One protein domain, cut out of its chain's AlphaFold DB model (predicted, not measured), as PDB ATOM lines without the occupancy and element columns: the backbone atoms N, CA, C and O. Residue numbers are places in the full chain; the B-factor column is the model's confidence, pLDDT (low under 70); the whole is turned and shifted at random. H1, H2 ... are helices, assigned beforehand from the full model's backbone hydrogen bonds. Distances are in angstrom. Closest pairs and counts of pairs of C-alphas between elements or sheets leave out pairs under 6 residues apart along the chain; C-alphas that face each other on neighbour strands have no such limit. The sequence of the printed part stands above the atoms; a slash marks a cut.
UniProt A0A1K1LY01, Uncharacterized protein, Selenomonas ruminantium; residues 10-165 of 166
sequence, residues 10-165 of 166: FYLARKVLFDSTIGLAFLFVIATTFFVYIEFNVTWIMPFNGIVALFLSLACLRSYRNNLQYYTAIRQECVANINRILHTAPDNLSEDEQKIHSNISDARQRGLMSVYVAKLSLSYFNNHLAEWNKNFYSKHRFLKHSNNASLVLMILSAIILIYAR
ATOM      1  N   PHE A  10     205.421 242.853 176.451       77.88
ATOM      2  CA  PHE A  10     203.977 242.953 176.209       77.88
ATOM      3  C   PHE A  10     203.533 244.343 175.752       77.88
ATOM      4  O   PHE A  10     202.642 244.458 174.912       77.88
ATOM      5  N   TYR A  11     204.164 245.403 176.261       82.31
ATOM      6  CA  TYR A  11     203.863 246.768 175.833       82.31
ATOM      7  C   TYR A  11     204.269 246.985 174.371       82.31
ATOM      8  O   TYR A  11     203.476 247.490 173.580       82.31
ATOM      9  N   LEU A  12     205.480 246.561 173.997       82.06
ATOM     10  CA  LEU A  12     205.978 246.683 172.625       82.06
ATOM     11  C   LEU A  12     205.166 245.817 171.653       82.06
ATOM     12  O   LEU A  12     204.830 246.276 170.564       82.06
ATOM     13  N   ALA A  13     204.792 244.600 172.058       77.56
ATOM     14  CA  ALA A  13     203.939 243.722 171.263       77.56
ATOM     15  C   ALA A  13     202.547 244.333 171.048       77.56
ATOM     16  O   ALA A  13     202.082 244.406 169.911       77.56
ATOM     17  N   ARG A  14     201.915 244.854 172.111       82.06
ATOM     18  CA  ARG A  14     200.635 245.571 172.018       82.06
ATOM     19  C   ARG A  14     200.738 246.761 171.065       82.06
ATOM     20  O   ARG A  14     199.881 246.918 170.206       82.06
ATOM     21  N   LYS A  15     201.794 247.565 171.185       79.88
ATOM     22  CA  LYS A  15     202.015 248.742 170.337       79.88
ATOM     23  C   LYS A  15     202.116 248.368 168.857       79.88
ATOM     24  O   LYS A  15     201.514 249.010 168.007       79.88
ATOM     25  N   VAL A  16     202.819 247.285 168.537       81.19
ATOM     26  CA  VAL A  16     202.910 246.789 167.155       81.19
ATOM     27  C   VAL A  16     201.573 246.239 166.667       81.19
ATOM     28  O   VAL A  16     201.182 246.531 165.542       81.19
ATOM     29  N   LEU A  17     200.860 245.466 167.484       74.31
ATOM     30  CA  LEU A  17     199.614 244.822 167.068       74.31
ATOM     31  C   LEU A  17     198.439 245.799 166.934       74.31
ATOM     32  O   LEU A  17     197.648 245.654 166.009       74.31
ATOM     33  N   PHE A  18     198.327 246.784 167.824       75.75
ATOM     34  CA  PHE A  18     197.141 247.641 167.914       75.75
ATOM     35  C   PHE A  18     197.379 249.083 167.469       75.75
ATOM     36  O   PHE A  18     196.464 249.695 166.927       75.75
ATOM     37  N   ASP A  19     198.590 249.620 167.642       71.00
ATOM     38  CA  ASP A  19     198.872 251.015 167.280       71.00
ATOM     39  C   ASP A  19     199.457 251.131 165.862       71.00
ATOM     40  O   ASP A  19     199.568 252.232 165.320       71.00
ATOM     41  N   SER A  20     199.826 250.005 165.235       74.81
ATOM     42  CA  SER A  20     200.287 249.973 163.847       74.81
ATOM     43  C   SER A  20     199.202 249.459 162.906       74.81
ATOM     44  O   SER A  20     198.506 248.483 163.186       74.81
ATOM     45  N   THR A  21     199.090 250.082 161.734       78.12
ATOM     46  CA  THR A  21     198.084 249.699 160.737       78.12
ATOM     47  C   THR A  21     198.354 248.318 160.130       78.12
ATOM     48  O   THR A  21     197.422 247.638 159.713       78.12
ATOM     49  N   ILE A  22     199.614 247.870 160.148       78.50
ATOM     50  CA  ILE A  22     200.022 246.512 159.755       78.50
ATOM     51  C   ILE A  22     199.506 245.481 160.768       78.50
ATOM     52  O   ILE A  22     198.963 244.455 160.368       78.50
ATOM     53  N   GLY A  23     199.640 245.764 162.068       78.56
ATOM     54  CA  GLY A  23     199.136 244.903 163.139       78.56
ATOM     55  C   GLY A  23     197.615 244.779 163.126       78.56
ATOM     56  O   GLY A  23     197.082 243.673 163.207       78.56
ATOM     57  N   LEU A  24     196.912 245.896 162.918       81.12
ATOM     58  CA  LEU A  24     195.456 245.893 162.785       81.12
ATOM     59  C   LEU A  24     194.995 245.111 161.550       81.12
ATOM     60  O   LEU A  24     194.077 244.301 161.655       81.12
ATOM     61  N   ALA A  25     195.662 245.291 160.406       80.12
ATOM     62  CA  ALA A  25     195.368 244.521 159.199       80.12
ATOM     63  C   ALA A  25     195.606 243.017 159.412       80.12
ATOM     64  O   ALA A  25     194.802 242.204 158.969       80.12
ATOM     65  N   PHE A  26     196.670 242.638 160.126       82.50
ATOM     66  CA  PHE A  26     196.943 241.245 160.479       82.50
ATOM     67  C   PHE A  26     195.815 240.628 161.314       82.50
ATOM     68  O   PHE A  26     195.281 239.579 160.950       82.50
ATOM     69  N   LEU A  27     195.422 241.294 162.405       81.50
ATOM     70  CA  LEU A  27     194.338 240.835 163.278       81.50
ATOM     71  C   LEU A  27     193.014 240.731 162.521       81.50
ATOM     72  O   LEU A  27     192.269 239.768 162.697       81.50
ATOM     73  N   PHE A  28     192.749 241.698 161.647       82.25
ATOM     74  CA  PHE A  28     191.569 241.704 160.803       82.25
ATOM     75  C   PHE A  28     191.558 240.517 159.829       82.25
ATOM     76  O   PHE A  28     190.563 239.804 159.771       82.25
ATOM     77  N   VAL A  29     192.661 240.244 159.121       82.94
ATOM     78  CA  VAL A  29     192.759 239.094 158.202       82.94
ATOM     79  C   VAL A  29     192.585 237.768 158.944       82.94
ATOM     80  O   VAL A  29     191.925 236.863 158.440       82.94
ATOM     81  N   ILE A  30     193.116 237.638 160.162       82.81
ATOM     82  CA  ILE A  30     192.868 236.452 160.993       82.81
ATOM     83  C   ILE A  30     191.377 236.319 161.315       82.81
ATOM     84  O   ILE A  30     190.801 235.253 161.102       82.81
ATOM     85  N   ALA A  31     190.745 237.394 161.790       80.38
ATOM     86  CA  ALA A  31     189.331 237.386 162.152       80.38
ATOM     87  C   ALA A  31     188.436 237.021 160.958       80.38
ATOM     88  O   ALA A  31     187.551 236.178 161.090       80.38
ATOM     89  N   THR A  32     188.703 237.587 159.778       77.81
ATOM     90  CA  THR A  32     187.951 237.259 158.561       77.81
ATOM     91  C   THR A  32     188.197 235.828 158.099       77.81
ATOM     92  O   THR A  32     187.263 235.167 157.660       77.81
ATOM     93  N   THR A  33     189.414 235.300 158.250       77.94
ATOM     94  CA  THR A  33     189.718 233.893 157.938       77.94
ATOM     95  C   THR A  33     188.929 232.934 158.825       77.94
ATOM     96  O   THR A  33     188.326 231.994 158.312       77.94
ATOM     97  N   PHE A  34     188.889 233.185 160.137       77.19
ATOM     98  CA  PHE A  34     188.093 232.380 161.069       77.19
ATOM     99  C   PHE A  34     186.598 232.466 160.767       77.19
ATOM    100  O   PHE A  34     185.908 231.453 160.784       77.19
ATOM    101  N   PHE A  35     186.102 233.659 160.448       75.06
ATOM    102  CA  PHE A  35     184.701 233.859 160.100       75.06
ATOM    103  C   PHE A  35     184.304 233.101 158.822       75.06
ATOM    104  O   PHE A  35     183.311 232.380 158.820       75.06
ATOM    105  N   VAL A  36     185.129 233.162 157.768       73.25
ATOM    106  CA  VAL A  36     184.921 232.392 156.526       73.25
ATOM    107  C   VAL A  36     184.953 230.883 156.778       73.25
ATOM    108  O   VAL A  36     184.170 230.148 156.176       73.25
ATOM    109  N   TYR A  37     185.828 230.423 157.679       74.94
ATOM    110  CA  TYR A  37     185.904 229.018 158.083       74.94
ATOM    111  C   TYR A  37     184.637 228.529 158.777       74.94
ATOM    112  O   TYR A  37     184.162 227.444 158.459       74.94
ATOM    113  N   ILE A  38     184.084 229.327 159.691       76.06
ATOM    114  CA  ILE A  38     182.912 228.936 160.480       76.06
ATOM    115  C   ILE A  38     181.620 229.022 159.657       76.06
ATOM    116  O   ILE A  38     180.817 228.095 159.717       76.06
ATOM    117  N   GLU A  39     181.396 230.110 158.910       71.12
ATOM    118  CA  GLU A  39     180.090 230.365 158.275       71.12
ATOM    119  C   GLU A  39     179.973 229.879 156.825       71.12
ATOM    120  O   GLU A  39     178.910 229.408 156.431       71.12
ATOM    121  N   PHE A  40     181.023 230.001 156.008       65.06
ATOM    122  CA  PHE A  40     180.859 229.946 154.547       65.06
ATOM    123  C   PHE A  40     181.424 228.680 153.901       65.06
ATOM    124  O   PHE A  40     181.071 228.371 152.766       65.06
ATOM    125  N   ASN A  41     182.309 227.948 154.589       64.81
ATOM    126  CA  ASN A  41     182.994 226.761 154.055       64.81
ATOM    127  C   ASN A  41     183.616 226.995 152.652       64.81
ATOM    128  O   ASN A  41     183.720 226.085 151.827       64.81
ATOM    129  N   VAL A  42     184.012 228.245 152.354       63.41
ATOM    130  CA  VAL A  42     184.585 228.639 151.059       63.41
ATOM    131  C   VAL A  42     186.073 228.303 151.058       63.41
ATOM    132  O   VAL A  42     186.907 229.008 151.629       63.41
ATOM    133  N   THR A  43     186.404 227.212 150.377       64.44
ATOM    134  CA  THR A  43     187.731 226.582 150.378       64.44
ATOM    135  C   THR A  43     188.837 227.417 149.731       64.44
ATOM    136  O   THR A  43     189.992 227.279 150.124       64.44
ATOM    137  N   TRP A  44     188.526 228.318 148.792       68.06
ATOM    138  CA  TRP A  44     189.544 229.103 148.071       68.06
ATOM    139  C   TRP A  44     189.970 230.401 148.774       68.06
ATOM    140  O   TRP A  44     191.076 230.889 148.542       68.06
ATOM    141  N   ILE A  45     189.140 230.953 149.667       68.88
ATOM    142  CA  ILE A  45     189.459 232.186 150.412       68.88
ATOM    143  C   ILE A  45     190.460 231.904 151.543       68.88
ATOM    144  O   ILE A  45     191.317 232.737 151.839       68.88
ATOM    145  N   MET A  46     190.413 230.707 152.136       70.69
ATOM    146  CA  MET A  46     191.340 230.291 153.194       70.69
ATOM    147  C   MET A  46     192.821 230.325 152.793       70.69
ATOM    148  O   MET A  46     193.595 230.949 153.521       70.69
ATOM    149  N   PRO A  47     193.264 229.705 151.679       75.31
ATOM    150  CA  PRO A  47     194.673 229.738 151.298       75.31
ATOM    151  C   PRO A  47     195.141 231.155 150.955       75.31
ATOM    152  O   PRO A  47     196.245 231.533 151.340       75.31
ATOM    153  N   PHE A  48     194.301 231.973 150.307       76.00
ATOM    154  CA  PHE A  48     194.629 233.373 150.027       76.00
ATOM    155  C   PHE A  48     194.827 234.179 151.317       76.00
ATOM    156  O   PHE A  48     195.881 234.789 151.507       76.00
ATOM    157  N   ASN A  49     193.869 234.125 152.247       78.62
ATOM    158  CA  ASN A  49     194.001 234.831 153.518       78.62
ATOM    159  C   ASN A  49     195.147 234.278 154.374       78.62
ATOM    160  O   ASN A  49     195.804 235.049 155.068       78.62
ATOM    161  N   GLY A  50     195.433 232.976 154.299       78.06
ATOM    162  CA  GLY A  50     196.587 232.362 154.954       78.06
ATOM    163  C   GLY A  50     197.913 232.941 154.454       78.06
ATOM    164  O   GLY A  50     198.767 233.310 155.261       78.06
ATOM    165  N   ILE A  51     198.067 233.106 153.136       81.88
ATOM    166  CA  ILE A  51     199.250 233.740 152.533       81.88
ATOM    167  C   ILE A  51     199.356 235.209 152.971       81.88
ATOM    168  O   ILE A  51     200.425 235.656 153.393       81.88
ATOM    169  N   VAL A  52     198.251 235.963 152.929       79.00
ATOM    170  CA  VAL A  52     198.224 237.371 153.361       79.00
ATOM    171  C   VAL A  52     198.557 237.500 154.854       79.00
ATOM    172  O   VAL A  52     199.374 238.342 155.231       79.00
ATOM    173  N   ALA A  53     197.992 236.641 155.705       81.56
ATOM    174  CA  ALA A  53     198.284 236.597 157.134       81.56
ATOM    175  C   ALA A  53     199.758 236.272 157.397       81.56
ATOM    176  O   ALA A  53     200.368 236.894 158.265       81.56
ATOM    177  N   LEU A  54     200.360 235.362 156.624       84.38
ATOM    178  CA  LEU A  54     201.784 235.049 156.723       84.38
ATOM    179  C   LEU A  54     202.646 236.282 156.419       84.38
ATOM    180  O   LEU A  54     203.490 236.648 157.239       84.38
ATOM    181  N   PHE A  55     202.398 236.989 155.313       81.38
ATOM    182  CA  PHE A  55     203.132 238.223 155.004       81.38
ATOM    183  C   PHE A  55     202.954 239.304 156.079       81.38
ATOM    184  O   PHE A  55     203.932 239.929 156.497       81.38
ATOM    185  N   LEU A  56     201.729 239.496 156.571       82.06
ATOM    186  CA  LEU A  56     201.441 240.470 157.623       82.06
ATOM    187  C   LEU A  56     202.082 240.082 158.965       82.06
ATOM    188  O   LEU A  56     202.596 240.956 159.661       82.06
ATOM    189  N   SER A  57     202.139 238.791 159.304       82.75
ATOM    190  CA  SER A  57     202.826 238.298 160.505       82.75
ATOM    191  C   SER A  57     204.336 238.550 160.448       82.75
ATOM    192  O   SER A  57     204.916 239.031 161.422       82.75
ATOM    193  N   LEU A  58     204.970 238.327 159.289       84.44
ATOM    194  CA  LEU A  58     206.386 238.628 159.070       84.44
ATOM    195  C   LEU A  58     206.652 240.135 159.170       84.44
ATOM    196  O   LEU A  58     207.642 240.556 159.777       84.44
ATOM    197  N   ALA A  59     205.752 240.959 158.630       80.81
ATOM    198  CA  ALA A  59     205.829 242.410 158.752       80.81
ATOM    199  C   ALA A  59     205.670 242.874 160.214       80.81
ATOM    200  O   ALA A  59     206.445 243.717 160.676       80.81
ATOM    201  N   CYS A  60     204.738 242.283 160.969       82.94
ATOM    202  CA  CYS A  60     204.576 242.527 162.404       82.94
ATOM    203  C   CYS A  60     205.830 242.127 163.187       82.94
ATOM    204  O   CYS A  60     206.314 242.911 164.002       82.94
ATOM    205  N   LEU A  61     206.411 240.957 162.908       86.31
ATOM    206  CA  LEU A  61     207.627 240.486 163.572       86.31
ATOM    207  C   LEU A  61     208.814 241.417 163.298       86.31
ATOM    208  O   LEU A  61     209.567 241.761 164.212       86.31
ATOM    209  N   ARG A  62     208.962 241.876 162.050       84.88
ATOM    210  CA  ARG A  62     209.986 242.858 161.677       84.88
ATOM    211  C   ARG A  62     209.772 244.193 162.393       84.88
ATOM    212  O   ARG A  62     210.726 244.749 162.934       84.88
ATOM    213  N   SER A  63     208.534 244.683 162.440       83.88
ATOM    214  CA  SER A  63     208.174 245.909 163.165       83.88
ATOM    215  C   SER A  63     208.456 245.789 164.667       83.88
ATOM    216  O   SER A  63     209.029 246.695 165.272       83.88
ATOM    217  N   TYR A  64     208.138 244.641 165.264       83.50
ATOM    218  CA  TYR A  64     208.444 244.344 166.659       83.50
ATOM    219  C   TYR A  64     209.945 244.330 166.930       83.50
ATOM    220  O   TYR A  64     210.400 244.996 167.858       83.50
ATOM    221  N   ARG A  65     210.733 243.656 166.087       85.00
ATOM    222  CA  ARG A  65     212.194 243.644 166.211       85.00
ATOM    223  C   ARG A  65     212.789 245.050 166.124       85.00
ATOM    224  O   ARG A  65     213.651 245.385 166.931       85.00
ATOM    225  N   ASN A  66     212.314 245.877 165.194       84.31
ATOM    226  CA  ASN A  66     212.782 247.256 165.054       84.31
ATOM    227  C   ASN A  66     212.440 248.094 166.295       84.31
ATOM    228  O   ASN A  66     213.305 248.788 166.825       84.31
ATOM    229  N   ASN A  67     211.206 247.991 166.801       83.06
ATOM    230  CA  ASN A  67     210.792 248.681 168.024       83.06
ATOM    231  C   ASN A  67     211.591 248.218 169.247       83.06
ATOM    232  O   ASN A  67     211.948 249.037 170.089       83.06
ATOM    233  N   LEU A  68     211.906 246.925 169.328       85.38
ATOM    234  CA  LEU A  68     212.738 246.361 170.383       85.38
ATOM    235  C   LEU A  68     214.154 246.944 170.343       85.38
ATOM    236  O   LEU A  68     214.637 247.430 171.361       85.38
ATOM    237  N   GLN A  69     214.794 246.947 169.170       85.50
ATOM    238  CA  GLN A  69     216.128 247.524 168.984       85.50
ATOM    239  C   GLN A  69     216.145 249.019 169.327       85.50
ATOM    240  O   GLN A  69     217.033 249.491 170.040       85.50
ATOM    241  N   TYR A  70     215.126 249.754 168.888       84.81
ATOM    242  CA  TYR A  70     215.002 251.176 169.182       84.81
ATOM    243  C   TYR A  70     214.794 251.443 170.679       84.81
ATOM    244  O   TYR A  70     215.483 252.279 171.263       84.81
ATOM    245  N   TYR A  71     213.923 250.669 171.334       84.00
ATOM    246  CA  TYR A  71     213.747 250.733 172.782       84.00
ATOM    247  C   TYR A  71     215.054 250.426 173.523       84.00
ATOM    248  O   TYR A  71     215.388 251.128 174.475       84.00
ATOM    249  N   THR A  72     215.825 249.424 173.088       85.62
ATOM    250  CA  THR A  72     217.110 249.109 173.730       85.62
ATOM    251  C   THR A  72     218.122 250.245 173.613       85.62
ATOM    252  O   THR A  72     218.801 250.525 174.599       85.62
ATOM    253  N   ALA A  73     218.176 250.940 172.472       85.06
ATOM    254  CA  ALA A  73     219.049 252.098 172.287       85.06
ATOM    255  C   ALA A  73     218.646 253.262 173.211       85.06
ATOM    256  O   ALA A  73     219.471 253.757 173.976       85.06
ATOM    257  N   ILE A  74     217.358 253.623 173.238       83.56
ATOM    258  CA  ILE A  74     216.849 254.691 174.120       83.56
ATOM    259  C   ILE A  74     217.034 254.332 175.594       83.56
ATOM    260  O   ILE A  74     217.340 255.180 176.430       83.56
ATOM    261  N   ARG A  75     216.870 253.057 175.944       83.94
ATOM    262  CA  ARG A  75     217.106 252.598 177.308       83.94
ATOM    263  C   ARG A  75     218.570 252.761 177.712       83.94
ATOM    264  O   ARG A  75     218.822 253.152 178.848       83.94
ATOM    265  N   GLN A  76     219.519 252.469 176.822       85.00
ATOM    266  CA  GLN A  76     220.943 252.691 177.088       85.00
ATOM    267  C   GLN A  76     221.245 254.177 177.306       85.00
ATOM    268  O   GLN A  76     221.918 254.515 178.276       85.00
ATOM    269  N   GLU A  77     220.679 255.056 176.479       84.56
ATOM    270  CA  GLU A  77     220.788 256.509 176.640       84.56
ATOM    271  C   GLU A  77     220.183 256.989 177.971       84.56
ATOM    272  O   GLU A  77     220.813 257.732 178.720       84.56
ATOM    273  N   CYS A  78     218.997 256.491 178.330       84.12
ATOM    274  CA  CYS A  78     218.349 256.787 179.606       84.12
ATOM    275  C   CYS A  78     219.220 256.356 180.797       84.12
ATOM    276  O   CYS A  78     219.392 257.119 181.745       84.12
ATOM    277  N   VAL A  79     219.822 255.164 180.740       85.12
ATOM    278  CA  VAL A  79     220.740 254.679 181.783       85.12
ATOM    279  C   VAL A  79     222.009 255.534 181.855       85.12
ATOM    280  O   VAL A  79     222.452 255.853 182.957       85.12
ATOM    281  N   ALA A  80     222.576 255.941 180.719       85.50
ATOM    282  CA  ALA A  80     223.724 256.844 180.689       85.50
ATOM    283  C   ALA A  80     223.391 258.202 181.332       85.50
ATOM    284  O   ALA A  80     224.157 258.692 182.160       85.50
ATOM    285  N   ASN A  81     222.212 258.756 181.037       85.06
ATOM    286  CA  ASN A  81     221.722 259.993 181.646       85.06
ATOM    287  C   ASN A  81     221.487 259.851 183.153       85.06
ATOM    288  O   ASN A  81     221.898 260.721 183.914       85.06
ATOM    289  N   ILE A  82     220.897 258.741 183.605       83.81
ATOM    290  CA  ILE A  82     220.744 258.444 185.036       83.81
ATOM    291  C   ILE A  82     222.109 258.384 185.729       83.81
ATOM    292  O   ILE A  82     222.280 258.976 186.792       83.81
ATOM    293  N   ASN A  83     223.086 257.694 185.132       84.75
ATOM    294  CA  ASN A  83     224.437 257.616 185.689       84.75
ATOM    295  C   ASN A  83     225.086 259.003 185.756       84.75
ATOM    296  O   ASN A  83     225.677 259.340 186.777       84.75
ATOM    297  N   ARG A  84     224.929 259.836 184.717       87.25
ATOM    298  CA  ARG A  84     225.405 261.226 184.737       87.25
ATOM    299  C   ARG A  84     224.786 262.006 185.896       87.25
ATOM    300  O   ARG A  84     225.523 262.630 186.652       87.25
ATOM    301  N   ILE A  85     223.464 261.943 186.059       83.50
ATOM    302  CA  ILE A  85     222.736 262.647 187.128       83.50
ATOM    303  C   ILE A  85     223.218 262.193 188.510       83.50
ATOM    304  O   ILE A  85     223.481 263.026 189.366       83.50
ATOM    305  N   LEU A  86     223.403 260.887 188.719       81.81
ATOM    306  CA  LEU A  86     223.878 260.331 189.993       81.81
ATOM    307  C   LEU A  86     225.314 260.727 190.359       81.81
ATOM    308  O   LEU A  86     225.677 260.668 191.531       81.81
ATOM    309  N   HIS A  87     226.135 261.079 189.370       82.75
ATOM    310  CA  HIS A  87     227.524 261.497 189.567       82.75
ATOM    311  C   HIS A  87     227.722 263.018 189.495       82.75
ATOM    312  O   HIS A  87     228.841 263.491 189.686       82.75
ATOM    313  N   THR A  88     226.665 263.786 189.232       83.00
ATOM    314  CA  THR A  88     226.708 265.253 189.195       83.00
ATOM    315  C   THR A  88     226.284 265.807 190.554       83.00
ATOM    316  O   THR A  88     225.355 265.292 191.172       83.00
ATOM    317  N   ALA A  89     226.963 266.853 191.037       79.25
ATOM    318  CA  ALA A  89     226.573 267.518 192.278       79.25
ATOM    319  C   ALA A  89     225.139 268.086 192.159       79.25
ATOM    320  O   ALA A  89     224.828 268.671 191.118       79.25
ATOM    321  N   PRO A  90     224.278 267.963 193.191       71.88
ATOM    322  CA  PRO A  90     222.869 268.369 193.119       71.88
ATOM    323  C   PRO A  90     222.654 269.831 192.719       71.88
ATOM    324  O   PRO A  90     221.695 270.144 192.014       71.88
ATOM    325  N   ASP A  91     223.577 270.705 193.116       78.38
ATOM    326  CA  ASP A  91     223.522 272.148 192.862       78.38
ATOM    327  C   ASP A  91     223.743 272.507 191.381       78.38
ATOM    328  O   ASP A  91     223.386 273.597 190.945       78.38
ATOM    329  N   ASN A  92     224.290 271.573 190.593       82.88
ATOM    330  CA  ASN A  92     224.547 271.734 189.159       82.88
ATOM    331  C   ASN A  92     223.505 271.019 188.275       82.88
ATOM    332  O   ASN A  92     223.671 270.965 187.055       82.88
ATOM    333  N   LEU A  93     222.472 270.424 188.875       83.19
ATOM    334  CA  LEU A  93     221.383 269.751 188.168       83.19
ATOM    335  C   LEU A  93     220.246 270.737 187.872       83.19
ATOM    336  O   LEU A  93     219.955 271.622 188.675       83.19
ATOM    337  N   SER A  94     219.552 270.551 186.748       87.12
ATOM    338  CA  SER A  94     218.296 271.274 186.493       87.12
ATOM    339  C   SER A  94     217.191 270.837 187.468       87.12
ATOM    340  O   SER A  94     217.262 269.747 188.038       87.12
ATOM    341  N   GLU A  95     216.130 271.633 187.640       85.88
ATOM    342  CA  GLU A  95     215.009 271.278 188.535       85.88
ATOM    343  C   GLU A  95     214.399 269.897 188.220       85.88
ATOM    344  O   GLU A  95     214.033 269.137 189.121       85.88
ATOM    345  N   ASP A  96     214.318 269.538 186.938       83.50
ATOM    346  CA  ASP A  96     213.813 268.232 186.507       83.50
ATOM    347  C   ASP A  96     214.796 267.101 186.831       83.50
ATOM    348  O   ASP A  96     214.393 266.022 187.274       83.50
ATOM    349  N   GLU A  97     216.097 267.344 186.678       83.75
ATOM    350  CA  GLU A  97     217.137 266.381 187.035       83.75
ATOM    351  C   GLU A  97     217.243 266.180 188.549       83.75
ATOM    352  O   GLU A  97     217.442 265.052 189.001       83.75
ATOM    353  N   GLN A  98     217.028 267.230 189.342       84.12
ATOM    354  CA  GLN A  98     216.945 267.143 190.801       84.12
ATOM    355  C   GLN A  98     215.751 266.288 191.243       84.12
ATOM    356  O   GLN A  98     215.891 265.432 192.122       84.12
ATOM    357  N   LYS A  99     214.585 266.436 190.595       86.31
ATOM    358  CA  LYS A  99     213.430 265.549 190.827       86.31
ATOM    359  C   LYS A  99     213.755 264.101 190.476       86.31
ATOM    360  O   LYS A  99     213.374 263.194 191.217       86.31
ATOM    361  N   ILE A 100     214.439 263.857 189.360       83.44
ATOM    362  CA  ILE A 100     214.873 262.507 188.977       83.44
ATOM    363  C   ILE A 100     215.842 261.951 190.029       83.44
ATOM    364  O   ILE A 100     215.641 260.836 190.501       83.44
ATOM    365  N   HIS A 101     216.825 262.736 190.468       83.50
ATOM    366  CA  HIS A 101     217.792 262.347 191.495       83.50
ATOM    367  C   HIS A 101     217.114 261.962 192.824       83.50
ATOM    368  O   HIS A 101     217.399 260.898 193.378       83.50
ATOM    369  N   SER A 102     216.165 262.774 193.300       85.00
ATOM    370  CA  SER A 102     215.362 262.485 194.498       85.00
ATOM    371  C   SER A 102     214.584 261.168 194.366       85.00
ATOM    372  O   SER A 102     214.734 260.257 195.180       85.00
ATOM    373  N   ASN A 103     213.853 260.993 193.261       86.12
ATOM    374  CA  ASN A 103     213.089 259.770 193.006       86.12
ATOM    375  C   ASN A 103     213.977 258.518 192.879       86.12
ATOM    376  O   ASN A 103     213.564 257.422 193.263       86.12
ATOM    377  N   ILE A 104     215.194 258.658 192.341       84.50
ATOM    378  CA  ILE A 104     216.178 257.571 192.272       84.50
ATOM    379  C   ILE A 104     216.652 257.181 193.677       84.50
ATOM    380  O   ILE A 104     216.773 255.987 193.967       84.50
ATOM    381  N   SER A 105     216.908 258.162 194.547       82.94
ATOM    382  CA  SER A 105     217.266 257.927 195.949       82.94
ATOM    383  C   SER A 105     216.166 257.143 196.674       82.94
ATOM    384  O   SER A 105     216.436 256.085 197.248       82.94
ATOM    385  N   ASP A 106     214.911 257.572 196.538       87.31
ATOM    386  CA  ASP A 106     213.750 256.900 197.132       87.31
ATOM    387  C   ASP A 106     213.563 255.473 196.597       87.31
ATOM    388  O   ASP A 106     213.339 254.520 197.352       87.31
ATOM    389  N   ALA A 107     213.696 255.287 195.281       85.38
ATOM    390  CA  ALA A 107     213.603 253.971 194.658       85.38
ATOM    391  C   ALA A 107     214.737 253.040 195.112       85.38
ATOM    392  O   ALA A 107     214.510 251.839 195.275       85.38
ATOM    393  N   ARG A 108     215.945 253.572 195.345       83.19
ATOM    394  CA  ARG A 108     217.078 252.813 195.888       83.19
ATOM    395  C   ARG A 108     216.789 252.345 197.311       83.19
ATOM    396  O   ARG A 108     216.980 251.164 197.586       83.19
ATOM    397  N   GLN A 109     216.292 253.230 198.173       86.62
ATOM    398  CA  GLN A 109     215.950 252.894 199.560       86.62
ATOM    399  C   GLN A 109     214.872 251.805 199.646       86.62
ATOM    400  O   GLN A 109     214.931 250.941 200.513       86.62
ATOM    401  N   ARG A 110     213.919 251.800 198.706       87.94
ATOM    402  CA  ARG A 110     212.840 250.799 198.636       87.94
ATOM    403  C   ARG A 110     213.209 249.522 197.872       87.94
ATOM    404  O   ARG A 110     212.363 248.647 197.727       87.94
ATOM    405  N   GLY A 111     214.422 249.417 197.322       83.56
ATOM    406  CA  GLY A 111     214.827 248.286 196.473       83.56
ATOM    407  C   GLY A 111     214.115 248.217 195.111       83.56
ATOM    408  O   GLY A 111     214.186 247.203 194.424       83.56
ATOM    409  N   LEU A 112     213.449 249.295 194.682       85.38
ATOM    410  CA  LEU A 112     212.630 249.379 193.462       85.38
ATOM    411  C   LEU A 112     213.350 250.055 192.285       85.38
ATOM    412  O   LEU A 112     212.720 250.453 191.302       85.38
ATOM    413  N   MET A 113     214.678 250.177 192.359       82.75
ATOM    414  CA  MET A 113     215.490 250.882 191.362       82.75
ATOM    415  C   MET A 113     215.232 250.390 189.931       82.75
ATOM    416  O   MET A 113     215.065 251.182 189.008       82.75
ATOM    417  N   SER A 114     215.150 249.079 189.725       79.38
ATOM    418  CA  SER A 114     214.937 248.498 188.396       79.38
ATOM    419  C   SER A 114     213.576 248.807 187.788       79.38
ATOM    420  O   SER A 114     213.466 248.962 186.570       79.38
ATOM    421  N   VAL A 115     212.544 248.902 188.623       80.12
ATOM    422  CA  VAL A 115     211.188 249.270 188.208       80.12
ATOM    423  C   VAL A 115     211.156 250.749 187.834       80.12
ATOM    424  O   VAL A 115     210.589 251.108 186.802       80.12
ATOM    425  N   TYR A 116     211.831 251.597 188.612       84.12
ATOM    426  CA  TYR A 116     211.951 253.020 188.310       84.12
ATOM    427  C   TYR A 116     212.670 253.266 186.976       84.12
ATOM    428  O   TYR A 116     212.132 253.947 186.105       84.12
ATOM    429  N   VAL A 117     213.832 252.636 186.762       82.44
ATOM    430  CA  VAL A 117     214.589 252.740 185.499       82.44
ATOM    431  C   VAL A 117     213.755 252.247 184.309       82.44
ATOM    432  O   VAL A 117     213.757 252.863 183.242       82.44
ATOM    433  N   ALA A 118     212.999 251.156 184.473       81.06
ATOM    434  CA  ALA A 118     212.100 250.660 183.431       81.06
ATOM    435  C   ALA A 118     210.987 251.670 183.099       81.06
ATOM    436  O   ALA A 118     210.734 251.944 181.927       81.06
ATOM    437  N   LYS A 119     210.367 252.281 184.114       85.12
ATOM    438  CA  LYS A 119     209.319 253.293 183.925       85.12
ATOM    439  C   LYS A 119     209.856 254.559 183.253       85.12
ATOM    440  O   LYS A 119     209.230 255.061 182.320       85.12
ATOM    441  N   LEU A 120     211.016 255.052 183.688       85.62
ATOM    442  CA  LEU A 120     211.628 256.254 183.122       85.62
ATOM    443  C   LEU A 120     212.049 256.030 181.664       85.62
ATOM    444  O   LEU A 120     211.703 256.832 180.800       85.62
ATOM    445  N   SER A 121     212.699 254.901 181.370       84.38
ATOM    446  CA  SER A 121     213.078 254.547 179.994       84.38
ATOM    447  C   SER A 121     211.867 254.400 179.067       84.38
ATOM    448  O   SER A 121     211.929 254.824 177.916       84.38
ATOM    449  N   LEU A 122     210.738 253.871 179.558       84.94
ATOM    450  CA  LEU A 122     209.482 253.828 178.800       84.94
ATOM    451  C   LEU A 122     208.931 255.235 178.509       84.94
ATOM    452  O   LEU A 122     208.452 255.494 177.407       84.94
ATOM    453  N   SER A 123     209.005 256.146 179.485       86.62
ATOM    454  CA  SER A 123     208.589 257.544 179.311       86.62
ATOM    455  C   SER A 123     209.444 258.251 178.259       86.62
ATOM    456  O   SER A 123     208.901 258.864 177.342       86.62
ATOM    457  N   TYR A 124     210.769 258.103 178.341       84.62
ATOM    458  CA  TYR A 124     211.709 258.631 177.348       84.62
ATOM    459  C   TYR A 124     211.411 258.077 175.956       84.62
ATOM    460  O   TYR A 124     211.305 258.830 174.992       84.62
ATOM    461  N   PHE A 125     211.197 256.764 175.866       84.56
ATOM    462  CA  PHE A 125     210.848 256.101 174.618       84.56
ATOM    463  C   PHE A 125     209.577 256.666 173.981       84.56
ATOM    464  O   PHE A 125     209.553 256.937 172.782       84.56
ATOM    465  N   ASN A 126     208.522 256.874 174.768       85.44
ATOM    466  CA  ASN A 126     207.269 257.419 174.255       85.44
ATOM    467  C   ASN A 126     207.401 258.868 173.783       85.44
ATOM    468  O   ASN A 126     206.834 259.203 172.744       85.44
ATOM    469  N   ASN A 127     208.181 259.687 174.487       86.50
ATOM    470  CA  ASN A 127     208.446 261.065 174.083       86.50
ATOM    471  C   ASN A 127     209.234 261.117 172.768       86.50
ATOM    472  O   ASN A 127     208.800 261.779 171.826       86.50
ATOM    473  N   HIS A 128     210.313 260.333 172.657       83.12
ATOM    474  CA  HIS A 128     211.093 260.226 171.420       83.12
ATOM    475  C   HIS A 128     210.248 259.744 170.244       83.12
ATOM    476  O   HIS A 128     210.331 260.296 169.149       83.12
ATOM    477  N   LEU A 129     209.407 258.730 170.459       81.12
ATOM    478  CA  LEU A 129     208.544 258.218 169.404       81.12
ATOM    479  C   LEU A 129     207.495 259.255 168.975       81.12
ATOM    480  O   LEU A 129     207.200 259.368 167.789       81.12
ATOM    481  N   ALA A 130     206.927 260.015 169.915       82.25
ATOM    482  CA  ALA A 130     205.959 261.065 169.612       82.25
ATOM    483  C   ALA A 130     206.591 262.188 168.778       82.25
ATOM    484  O   ALA A 130     206.020 262.615 167.770       82.25
ATOM    485  N   GLU A 131     207.792 262.620 169.153       83.94
ATOM    486  CA  GLU A 131     208.546 263.634 168.424       83.94
ATOM    487  C   GLU A 131     208.985 263.134 167.044       83.94
ATOM    488  O   GLU A 131     208.790 263.822 166.037       83.94
ATOM    489  N   TRP A 132     209.481 261.897 166.965       79.31
ATOM    490  CA  TRP A 132     209.821 261.262 165.698       79.31
ATOM    491  C   TRP A 132     208.602 261.162 164.783       79.31
ATOM    492  O   TRP A 132     208.680 261.587 163.637       79.31
ATOM    493  N   ASN A 133     207.456 260.690 165.281       74.69
ATOM    494  CA  ASN A 133     206.220 260.601 164.499       74.69
ATOM    495  C   ASN A 133     205.792 261.977 163.974       74.69
ATOM    496  O   ASN A 133     205.462 262.115 162.795       74.69
ATOM    497  N   LYS A 134     205.843 263.016 164.815       79.56
ATOM    498  CA  LYS A 134     205.523 264.394 164.415       79.56
ATOM    499  C   LYS A 134     206.439 264.881 163.282       79.56
ATOM    500  O   LYS A 134     205.970 265.452 162.294       79.56
ATOM    501  N   ASN A 135     207.735 264.604 163.387       78.62
ATOM    502  CA  ASN A 135     208.736 265.005 162.396       78.62
ATOM    503  C   ASN A 135     208.691 264.148 161.120       78.62
ATOM    504  O   ASN A 135     208.938 264.641 160.022       78.62
ATOM    505  N   PHE A 136     208.347 262.870 161.240       69.75
ATOM    506  CA  PHE A 136     208.288 261.932 160.129       69.75
ATOM    507  C   PHE A 136     207.042 262.153 159.269       69.75
ATOM    508  O   PHE A 136     207.150 262.299 158.053       69.75
ATOM    509  N   TYR A 137     205.857 262.250 159.882       65.56
ATOM    510  CA  TYR A 137     204.605 262.445 159.142       65.56
ATOM    511  C   TYR A 137     204.465 263.845 158.544       65.56
ATOM    512  O   TYR A 137     203.772 264.003 157.536       65.56
ATOM    513  N   SER A 138     205.135 264.850 159.112       73.12
ATOM    514  CA  SER A 138     205.224 266.171 158.480       73.12
ATOM    515  C   SER A 138     206.071 266.138 157.202       73.12
ATOM    516  O   SER A 138     205.730 266.819 156.237       73.12
ATOM    517  N   LYS A 139     207.113 265.294 157.148       72.00
ATOM    518  CA  LYS A 139     207.997 265.141 155.981       72.00
ATOM    519  C   LYS A 139     207.496 264.136 154.939       72.00
ATOM    520  O   LYS A 139     207.718 264.334 153.748       72.00
ATOM    521  N   HIS A 140     206.795 263.078 155.344       65.50
ATOM    522  CA  HIS A 140     206.429 261.963 154.462       65.50
ATOM    523  C   HIS A 140     204.910 261.784 154.313       65.50
ATOM    524  O   HIS A 140     204.315 260.806 154.771       65.50
ATOM    525  N   ARG A 141     204.277 262.710 153.579       60.94
ATOM    526  CA  ARG A 141     202.830 262.691 153.272       60.94
ATOM    527  C   ARG A 141     202.356 261.406 152.576       60.94
ATOM    528  O   ARG A 141     201.232 260.964 152.811       60.94
ATOM    529  N   PHE A 142     203.207 260.792 151.752       55.16
ATOM    530  CA  PHE A 142     202.907 259.544 151.035       55.16
ATOM    531  C   PHE A 142     202.755 258.333 151.966       55.16
ATOM    532  O   PHE A 142     201.892 257.490 151.752       55.16
ATOM    533  N   LEU A 143     203.524 258.254 153.052       54.03
ATOM    534  CA  LEU A 143     203.412 257.145 154.008       54.03
ATOM    535  C   LEU A 143     202.131 257.225 154.848       54.03
ATOM    536  O   LEU A 143     201.570 256.193 155.207       54.03
ATOM    537  N   LYS A 144     201.586 258.432 155.051       57.91
ATOM    538  CA  LYS A 144     200.216 258.607 155.561       57.91
ATOM    539  C   LYS A 144     199.178 257.959 154.630       57.91
ATOM    540  O   LYS A 144     198.207 257.393 155.113       57.91
ATOM    541  N   HIS A 145     199.408 257.980 153.313       56.34
ATOM    542  CA  HIS A 145     198.539 257.313 152.338       56.34
ATOM    543  C   HIS A 145     198.720 255.785 152.336       56.34
ATOM    544  O   HIS A 145     197.749 255.071 152.124       56.34
ATOM    545  N   SER A 146     199.916 255.266 152.633       54.12
ATOM    546  CA  SER A 146     200.151 253.816 152.780       54.12
ATOM    547  C   SER A 146     199.409 253.215 153.985       54.12
ATOM    548  O   SER A 146     198.770 252.174 153.861       54.12
ATOM    549  N   ASN A 147     199.379 253.915 155.126       60.66
ATOM    550  CA  ASN A 147     198.510 253.519 156.244       60.66
ATOM    551  C   ASN A 147     197.024 253.556 155.846       60.66
ATOM    552  O   ASN A 147     196.252 252.688 156.241       60.66
ATOM    553  N   ASN A 148     196.617 254.508 155.002       64.00
ATOM    554  CA  ASN A 148     195.265 254.493 154.446       64.00
ATOM    555  C   ASN A 148     195.036 253.286 153.518       64.00
ATOM    556  O   ASN A 148     193.919 252.791 153.464       64.00
ATOM    557  N   ALA A 149     196.060 252.767 152.833       59.56
ATOM    558  CA  ALA A 149     195.930 251.608 151.950       59.56
ATOM    559  C   ALA A 149     195.619 250.307 152.711       59.56
ATOM    560  O   ALA A 149     194.786 249.527 152.254       59.56
ATOM    561  N   SER A 150     196.211 250.075 153.890       63.19
ATOM    562  CA  SER A 150     195.840 248.897 154.694       63.19
ATOM    563  C   SER A 150     194.447 249.040 155.322       63.19
ATOM    564  O   SER A 150     193.723 248.056 155.429       63.19
ATOM    565  N   LEU A 151     194.028 250.269 155.643       64.94
ATOM    566  CA  LEU A 151     192.642 250.599 155.995       64.94
ATOM    567  C   LEU A 151     191.673 250.316 154.837       64.94
ATOM    568  O   LEU A 151     190.625 249.714 155.046       64.94
ATOM    569  N   VAL A 152     192.036 250.695 153.611       66.06
ATOM    570  CA  VAL A 152     191.257 250.406 152.398       66.06
ATOM    571  C   VAL A 152     191.145 248.900 152.168       66.06
ATOM    572  O   VAL A 152     190.058 248.428 151.850       66.06
ATOM    573  N   LEU A 153     192.215 248.131 152.389       64.88
ATOM    574  CA  LEU A 153     192.168 246.666 152.330       64.88
ATOM    575  C   LEU A 153     191.216 246.079 153.381       64.88
ATOM    576  O   LEU A 153     190.411 245.220 153.037       64.88
ATOM    577  N   MET A 154     191.242 246.575 154.624       69.44
ATOM    578  CA  MET A 154     190.285 246.151 155.658       69.44
ATOM    579  C   MET A 154     188.834 246.438 155.247       69.44
ATOM    580  O   MET A 154     187.970 245.575 155.384       69.44
ATOM    581  N   ILE A 155     188.567 247.627 154.696       72.00
ATOM    582  CA  ILE A 155     187.233 248.010 154.213       72.00
ATOM    583  C   ILE A 155     186.803 247.122 153.035       72.00
ATOM    584  O   ILE A 155     185.694 246.598 153.047       72.00
ATOM    585  N   LEU A 156     187.673 246.898 152.046       67.56
ATOM    586  CA  LEU A 156     187.388 246.037 150.891       67.56
ATOM    587  C   LEU A 156     187.085 244.599 151.312       67.56
ATOM    588  O   LEU A 156     186.113 244.013 150.846       67.56
ATOM    589  N   SER A 157     187.875 244.040 152.224       66.75
ATOM    590  CA  SER A 157     187.637 242.702 152.758       66.75
ATOM    591  C   SER A 157     186.327 242.605 153.549       66.75
ATOM    592  O   SER A 157     185.642 241.591 153.450       66.75
ATOM    593  N   ALA A 158     185.938 243.652 154.287       68.88
ATOM    594  CA  ALA A 158     184.632 243.710 154.946       68.88
ATOM    595  C   ALA A 158     183.477 243.783 153.930       68.88
ATOM    596  O   ALA A 158     182.477 243.087 154.087       68.88
ATOM    597  N   ILE A 159     183.629 244.570 152.859       72.31
ATOM    598  CA  ILE A 159     182.644 244.667 151.772       72.31
ATOM    599  C   ILE A 159     182.477 243.313 151.073       72.31
ATOM    600  O   ILE A 159     181.350 242.856 150.911       72.31
ATOM    601  N   ILE A 160     183.575 242.643 150.706       68.31
ATOM    602  CA  ILE A 160     183.541 241.318 150.061       68.31
ATOM    603  C   ILE A 160     182.798 240.302 150.936       68.31
ATOM    604  O   ILE A 160     181.986 239.539 150.423       68.31
ATOM    605  N   LEU A 161     183.021 240.323 152.252       67.00
ATOM    606  CA  LEU A 161     182.305 239.466 153.202       67.00
ATOM    607  C   LEU A 161     180.799 239.742 153.253       67.00
ATOM    608  O   LEU A 161     180.014 238.803 153.312       67.00
ATOM    609  N   ILE A 162     180.391 241.014 153.222       68.50
ATOM    610  CA  ILE A 162     178.970 241.393 153.197       68.50
ATOM    611  C   ILE A 162     178.313 240.913 151.899       68.50
ATOM    612  O   ILE A 162     177.221 240.355 151.942       68.50
ATOM    613  N   TYR A 163     178.979 241.102 150.756       65.31
ATOM    614  CA  TYR A 163     178.445 240.692 149.456       65.31
ATOM    615  C   TYR A 163     178.429 239.176 149.256       65.31
ATOM    616  O   TYR A 163     177.522 238.685 148.605       65.31
ATOM    617  N   ALA A 164     179.368 238.423 149.836       62.44
ATOM    618  CA  ALA A 164     179.363 236.957 149.778       62.44
ATOM    619  C   ALA A 164     178.202 236.306 150.562       62.44
ATOM    620  O   ALA A 164     178.005 235.097 150.469       62.44
ATOM    621  N   ARG A 165     177.460 237.090 151.357       56.09
ATOM    622  CA  ARG A 165     176.272 236.658 152.107       56.09
ATOM    623  C   ARG A 165     174.960 236.827 151.321       56.09
ATOM    624  O   ARG A 165     173.957 236.246 151.732       56.09
TER     625      ARG A 165
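AT A GLANCE: This is residues 10 to 165 of the 166 residues of an uncharacterized protein of Selenomonas ruminantium (UniProt A0A1K1LY01). One very long helix, H3, runs nearly the whole length of a loose, open frame, and the other five helices lie along one side of it. H2 folds back on the first part of H3 with H6 side by side on H2, the short H1 packs on the middle of H3, and H5 crosses H3 farther along; H4 folds back from H5 near the far end of H3, and the corner between H5 and H6, residues 130 to 135 and 137 to 143, sticks out. The printed part has 156 residues with six named helices, H1 to H6 in chain order, and no named strand; the class is all helix. It is only just loose, close to extended, with a radius of gyration of the C-alphas of 22.3 A, and its outline of 71 by 37 by 21 A is only just elongated.

HOW THE PARTS SIT: The hub is H3, residues 45 to 87, which touches four other helices. With residues 45 to 60 it touches H2, residues 21 to 39, and the two form a helical hairpin, opposite ways at a shallow tilt of 34 degrees, only just short of steep; the closest C-alphas, of Phe 26 and Leu 56, are 5.4 A apart. H1, residues 10 to 18, touches residues 60 to 68 of H3 at a steep tilt of 43 degrees, closest at the C-alphas of Val 16 and Tyr 64, 6.1 A. H1 and H2 touch only at the corner, with the C-alphas of Leu 17 and Gly 23 4.0 A apart. H5, residues 113 to 139, touches residues 71 to 79 of H3 at a steep tilt of 62 degrees, closest at the C-alphas of Arg 75 and Ser 121, 5.2 A. H4, residues 95 to 109, forms a helical hairpin with H5, closest at the C-alphas of Ala 107 and Met 113, 4.9 A. H4 and H3 only just touch, with 3 pairs of C-alphas within 8 A; the closest are those of Leu 86 and His 101, 6.6 A. H6, residues 141 to 163, touches H2 the same way at a shallow tilt of 8 degrees, closest at the C-alphas of Thr 21 and Asn 147, 5.9 A. H6 and H3 are apart. H5 and H6 are close but not clearly touching, about perpendicular at 86 degrees. Every O i to N i+4 pair is within hydrogen-bond range in H1 to H5, and 18 of 19 in H6.

IN THESE COORDINATES: H3 measures 62.0 A from C-alpha 45 at (189.459, 232.186, 150.412) to C-alpha 87 at (227.524, 261.497, 189.567). H5 measures 38.9 A, H6 33.1 A, H2 26.5 A, H4 21.5 A and H1 11.7 A. H1 begins at C-alpha 10, (203.977, 242.953, 176.209), and H6 ends at C-alpha 163, (178.445, 240.692, 149.456).

THE WHOLE: The C-alphas farthest apart, of Asn 41 and Asp 91, are 72.2 A apart. The printed part has no cut and no long link; the link from H3 to H4 is short and the others are tight. The mean pLDDT of the printed part is 77.9, and 32 residues are under 70, among them residues 40 to 45 and 140 to 154.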